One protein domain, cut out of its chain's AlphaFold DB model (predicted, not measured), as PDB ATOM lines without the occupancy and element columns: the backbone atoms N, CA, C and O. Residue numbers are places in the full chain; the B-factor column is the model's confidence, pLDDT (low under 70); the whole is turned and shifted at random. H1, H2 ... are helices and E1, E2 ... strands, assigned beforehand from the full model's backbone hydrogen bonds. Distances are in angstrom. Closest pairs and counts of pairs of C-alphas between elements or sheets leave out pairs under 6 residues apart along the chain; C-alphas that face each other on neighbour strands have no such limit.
ATOM      1  N   TRP A 105      25.588  29.856 -49.702       73.31
ATOM      2  CA  TRP A 105      26.834  29.211 -49.294       73.31
ATOM      3  C   TRP A 105      27.337  29.684 -47.922       73.31
ATOM      4  O   TRP A 105      28.032  28.923 -47.255       73.31
ATOM      5  N   ASN A 106      26.965  30.888 -47.470       78.19
ATOM      6  CA  ASN A 106      27.289  31.357 -46.122       78.19
ATOM      7  C   ASN A 106      26.425  30.625 -45.091       78.19
ATOM      8  O   ASN A 106      26.945  30.167 -44.075       78.19
ATOM      9  N   PHE A 107      25.129  30.449 -45.379       77.00
ATOM     10  CA  PHE A 107      24.238  29.631 -44.551       77.00
ATOM     11  C   PHE A 107      24.706  28.173 -44.494       77.00
ATOM     12  O   PHE A 107      24.785  27.607 -43.409       77.00
ATOM     13  N   LEU A 108      25.077  27.571 -45.632       80.25
ATOM     14  CA  LEU A 108      25.583  26.194 -45.661       80.25
ATOM     15  C   LEU A 108      26.914  26.054 -44.903       80.25
ATOM     16  O   LEU A 108      27.081  25.111 -44.135       80.25
ATOM     17  N   GLY A 109      27.834  27.010 -45.068       79.44
ATOM     18  CA  GLY A 109      29.082  27.060 -44.306       79.44
ATOM     19  C   GLY A 109      28.839  27.157 -42.798       79.44
ATOM     20  O   GLY A 109      29.438  26.404 -42.035       79.44
ATOM     21  N   ALA A 110      27.908  28.016 -42.367       78.06
ATOM     22  CA  ALA A 110      27.504  28.121 -40.968       78.06
ATOM     23  C   ALA A 110      26.842  26.828 -40.459       78.06
ATOM     24  O   ALA A 110      27.220  26.330 -39.402       78.06
ATOM     25  N   ALA A 111      25.918  26.233 -41.219       79.81
ATOM     26  CA  ALA A 111      25.253  24.981 -40.858       79.81
ATOM     27  C   ALA A 111      26.262  23.844 -40.617       79.81
ATOM     28  O   ALA A 111      26.135  23.115 -39.636       79.81
ATOM     29  N   VAL A 112      27.313  23.744 -41.438       81.00
ATOM     30  CA  VAL A 112      28.401  22.769 -41.241       81.00
ATOM     31  C   VAL A 112      29.171  23.005 -39.936       81.00
ATOM     32  O   VAL A 112      29.577  22.032 -39.310       81.00
ATOM     33  N   THR A 113      29.323  24.249 -39.458       81.75
ATOM     34  CA  THR A 113      29.956  24.500 -38.141       81.75
ATOM     35  C   THR A 113      29.114  24.046 -36.946       81.75
ATOM     36  O   THR A 113      29.667  23.852 -35.867       81.75
ATOM     37  N   PHE A 114      27.807  23.841 -37.136       82.69
ATOM     38  CA  PHE A 114      26.897  23.298 -36.123       82.69
ATOM     39  C   PHE A 114      26.637  21.793 -36.292       82.69
ATOM     40  O   PHE A 114      25.907  21.215 -35.491       82.69
ATOM     41  N   TRP A 115      27.180  21.145 -37.326       83.44
ATOM     42  CA  TRP A 115      26.935  19.728 -37.588       83.44
ATOM     43  C   TRP A 115      27.811  18.832 -36.704       83.44
ATOM     44  O   TRP A 115      29.036  18.826 -36.832       83.44
ATOM     45  N   ASP A 116      27.182  18.031 -35.845       80.44
ATOM     46  CA  ASP A 116      27.848  16.974 -35.085       80.44
ATOM     47  C   ASP A 116      27.830  15.663 -35.900       80.44
ATOM     48  O   ASP A 116      26.764  15.073 -36.096       80.44
ATOM     49  N   PRO A 117      28.988  15.163 -36.376       74.00
ATOM     50  CA  PRO A 117      29.071  13.949 -37.182       74.00
ATOM     51  C   PRO A 117      28.961  12.664 -36.354       74.00
ATOM     52  O   PRO A 117      28.733  11.606 -36.934       74.00
ATOM     53  N   THR A 118      29.156  12.731 -35.033       76.88
ATOM     54  CA  THR A 118      29.060  11.578 -34.126       76.88
ATOM     55  C   THR A 118      27.599  11.231 -33.881       76.88
ATOM     56  O   THR A 118      27.228  10.060 -33.898       76.88
ATOM     57  N   HIS A 119      26.771  12.260 -33.697       75.50
ATOM     58  CA  HIS A 119      25.348  12.116 -33.390       75.50
ATOM     59  C   HIS A 119      24.437  12.345 -34.613       75.50
ATOM     60  O   HIS A 119      23.266  11.983 -34.571       75.50
ATOM     61  N   ALA A 120      24.976  12.879 -35.720       77.12
ATOM     62  CA  ALA A 120      24.258  13.241 -36.950       77.12
ATOM     63  C   ALA A 120      23.125  14.267 -36.723       77.12
ATOM     64  O   ALA A 120      22.021  14.144 -37.257       77.12
ATOM     65  N   VAL A 121      23.423  15.288 -35.915       77.75
ATOM     66  CA  VAL A 121      22.495  16.336 -35.455       77.75
ATOM     67  C   VAL A 121      23.106  17.721 -35.622       77.75
ATOM     68  O   VAL A 121      24.321  17.869 -35.747       77.75
ATOM     69  N   PHE A 122      22.271  18.759 -35.549       79.12
ATOM     70  CA  PHE A 122      22.769  20.122 -35.385       79.12
ATOM     71  C   PHE A 122      22.913  20.434 -33.894       79.12
ATOM     72  O   PHE A 122      21.915  20.546 -33.186       79.12
ATOM     73  N   ASN A 123      24.144  20.583 -33.413       78.50
ATOM     74  CA  ASN A 123      24.435  20.988 -32.043       78.50
ATOM     75  C   ASN A 123      24.619  22.511 -31.986       78.50
ATOM     76  O   ASN A 123      25.619  23.057 -32.459       78.50
ATOM     77  N   ILE A 124      23.644  23.208 -31.399       78.38
ATOM     78  CA  ILE A 124      23.698  24.658 -31.196       78.38
ATOM     79  C   ILE A 124      23.854  24.922 -29.698       78.38
ATOM     80  O   ILE A 124      22.921  24.742 -28.920       78.38
ATOM     81  N   GLN A 125      25.051  25.357 -29.295       76.00
ATOM     82  CA  GLN A 125      25.394  25.713 -27.906       76.00
ATOM     83  C   GLN A 125      25.108  24.603 -26.869       76.00
ATOM     84  O   GLN A 125      24.705  24.889 -25.745       76.00
ATOM     85  N   GLY A 126      25.307  23.331 -27.231       70.88
ATOM     86  CA  GLY A 126      25.023  22.187 -26.356       70.88
ATOM     87  C   GLY A 126      23.569  21.709 -26.396       70.88
ATOM     88  O   GLY A 126      23.219  20.787 -25.667       70.88
ATOM     89  N   THR A 127      22.726  22.301 -27.248       72.62
ATOM     90  CA  THR A 127      21.404  21.760 -27.584       72.62
ATOM     91  C   THR A 127      21.517  20.934 -28.858       72.62
ATOM     92  O   THR A 127      21.731  21.486 -29.939       72.62
ATOM     93  N   GLU A 128      21.365  19.616 -28.741       79.69
ATOM     94  CA  GLU A 128      21.215  18.728 -29.893       79.69
ATOM     95  C   GLU A 128      19.820  18.893 -30.494       79.69
ATOM     96  O   GLU A 128      18.811  18.501 -29.907       79.69
ATOM     97  N   LEU A 129      19.759  19.466 -31.690       71.00
ATOM     98  CA  LEU A 129      18.565  19.442 -32.514       71.00
ATOM     99  C   LEU A 129      18.592  18.137 -33.316       71.00
ATOM    100  O   LEU A 129      19.305  18.048 -34.317       71.00
ATOM    101  N   THR A 130      17.822  17.142 -32.865       66.00
ATOM    102  CA  THR A 130      17.390  15.940 -33.604       66.00
ATOM    103  C   THR A 130      16.079  16.261 -34.337       66.00
ATOM    104  O   THR A 130      15.005  15.871 -33.878       66.00
ATOM    105  N   PRO A 131      16.090  17.029 -35.443       59.72
ATOM    106  CA  PRO A 131      14.905  17.760 -35.835       59.72
ATOM    107  C   PRO A 131      14.008  16.815 -36.622       59.72
ATOM    108  O   PRO A 131      14.423  16.240 -37.636       59.72
ATOM    109  N   ILE A 132      12.762  16.660 -36.186       70.62
ATOM    110  CA  ILE A 132      11.778  15.958 -37.010       70.62
ATOM    111  C   ILE A 132      11.518  16.775 -38.288       70.62
ATOM    112  O   ILE A 132      11.721  17.988 -38.328       70.62
ATOM    113  N   ILE A 133      11.072  16.126 -39.366       65.69
ATOM    114  CA  ILE A 133      10.965  16.744 -40.708       65.69
ATOM    115  C   ILE A 133      10.153  18.062 -40.709       65.69
ATOM    116  O   ILE A 133      10.457  18.981 -41.473       65.69
ATOM    117  N   GLU A 134       9.170  18.204 -39.816       65.62
ATOM    118  CA  GLU A 134       8.380  19.436 -39.667       65.62
ATOM    119  C   GLU A 134       9.079  20.556 -38.872       65.62
ATOM    120  O   GLU A 134       8.814  21.742 -39.097       65.62
ATOM    121  N   GLU A 135      10.041  20.232 -38.007       65.75
ATOM    122  CA  GLU A 135      10.896  21.234 -37.361       65.75
ATOM    123  C   GLU A 135      11.876  21.840 -38.367       65.75
ATOM    124  O   GLU A 135      12.049  23.057 -38.374       65.75
ATOM    125  N   TYR A 136      12.414  21.045 -39.302       66.50
ATOM    126  CA  TYR A 136      13.186  21.570 -40.437       66.50
ATOM    127  C   TYR A 136      12.370  22.545 -41.291       66.50
ATOM    128  O   TYR A 136      12.853  23.630 -41.616       66.50
ATOM    129  N   ARG A 137      11.116  22.205 -41.626       67.50
ATOM    130  CA  ARG A 137      10.209  23.114 -42.354       67.50
ATOM    131  C   ARG A 137       9.970  24.412 -41.594       67.50
ATOM    132  O   ARG A 137      10.033  25.489 -42.186       67.50
ATOM    133  N   THR A 138       9.743  24.311 -40.288       68.94
ATOM    134  CA  THR A 138       9.519  25.463 -39.408       68.94
ATOM    135  C   THR A 138      10.767  26.343 -39.297       68.94
ATOM    136  O   THR A 138      10.659  27.568 -39.360       68.94
ATOM    137  N   LEU A 139      11.955  25.745 -39.177       63.84
ATOM    138  CA  LEU A 139      13.230  26.456 -39.081       63.84
ATOM    139  C   LEU A 139      13.577  27.164 -40.398       63.84
ATOM    140  O   LEU A 139      13.818  28.367 -40.391       63.84
ATOM    141  N   ILE A 140      13.499  26.459 -41.532       67.56
ATOM    142  CA  ILE A 140      13.733  27.029 -42.867       67.56
ATOM    143  C   ILE A 140      12.715  28.139 -43.166       67.56
ATOM    144  O   ILE A 140      13.095  29.195 -43.669       67.56
ATOM    145  N   GLY A 141      11.440  27.946 -42.811       64.06
ATOM    146  CA  GLY A 141      10.403  28.970 -42.943       64.06
ATOM    147  C   GLY A 141      10.702  30.225 -42.118       64.06
ATOM    148  O   GLY A 141      10.614  31.336 -42.637       64.06
ATOM    149  N   ARG A 142      11.130  30.067 -40.858       59.22
ATOM    150  CA  ARG A 142      11.536  31.188 -39.991       59.22
ATOM    151  C   ARG A 142      12.763  31.923 -40.531       59.22
ATOM    152  O   ARG A 142      12.751  33.149 -40.555       59.22
ATOM    153  N   THR A 143      13.784  31.215 -41.009       51.38
ATOM    154  CA  THR A 143      14.975  31.843 -41.605       51.38
ATOM    155  C   THR A 143      14.636  32.565 -42.913       51.38
ATOM    156  O   THR A 143      15.069  33.698 -43.104       51.38
ATOM    157  N   ALA A 144      13.782  31.988 -43.766       51.91
ATOM    158  CA  ALA A 144      13.289  32.636 -44.985       51.91
ATOM    159  C   ALA A 144      12.513  33.938 -44.700       51.91
ATOM    160  O   ALA A 144      12.657  34.905 -45.443       51.91
ATOM    161  N   ILE A 145      11.747  33.984 -43.604       46.72
ATOM    162  CA  ILE A 145      11.098  35.210 -43.112       46.72
ATOM    163  C   ILE A 145      12.148  36.193 -42.559       46.72
ATOM    164  O   ILE A 145      12.090  37.380 -42.861       46.72
ATOM    165  N   SER A 146      13.148  35.706 -41.816       49.09
ATOM    166  CA  SER A 146      14.187  36.527 -41.171       49.09
ATOM    167  C   SER A 146      15.190  37.178 -42.135       49.09
ATOM    168  O   SER A 146      15.839  38.152 -41.754       49.09
ATOM    169  N   HIS A 147      15.317  36.699 -43.378       49.16
ATOM    170  CA  HIS A 147      16.055  37.424 -44.423       49.16
ATOM    171  C   HIS A 147      15.381  38.760 -44.804       49.16
ATOM    172  O   HIS A 147      16.015  39.609 -45.429       49.16
TER     173      HIS A 147
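What this domain is: This is residues 105 to 147 of the 163 residues of an uncharacterized protein of Punica granatum (UniProt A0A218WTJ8). A small two-stranded hairpin, E1 and E2, forms the base of an open U whose two arms are helices H1 and H2, with an empty middle between them. The 43 printed residues hold H1, E1, E2 and H2 in that order, a mixed class with an antiparallel sheet. The whole is only just compact, close to loose, with a radius of gyration of the C-alphas of 10.9 A and spans of 30 by 23 by 16 A.

Where its parts are: Find E1 at residues 121 to 124 and E2 at 127 to 129. H1, residues 105 to 113, begins at C-alpha 105 (26.834, 29.211, -49.294) and runs 12.5 A. H2, residues 133 to 146, runs 20.0 A to C-alpha 146 (14.187, 36.527, -41.171).

How they stand to each other: In the hairpin, antiparallel at 144 degrees, look for N 129 and O 122, 2.8 A apart, within hydrogen-bond range. Residues 115 to 116 pair antiparallel with 121 to 122 of E1. The closest C-alphas of H1 and E1, Ala 111 and Phe 122, are 7.7 A apart. H1 and H2 are apart; in both, every O i to N i+4 pair is within hydrogen-bond range.

The domain as a whole: The C-alphas farthest apart, Thr 118 and Ile 145, are 31.0 A apart. The printed part has no cut and no long link. Residues 130 to 131 and 133 to 147 have pLDDT under 70.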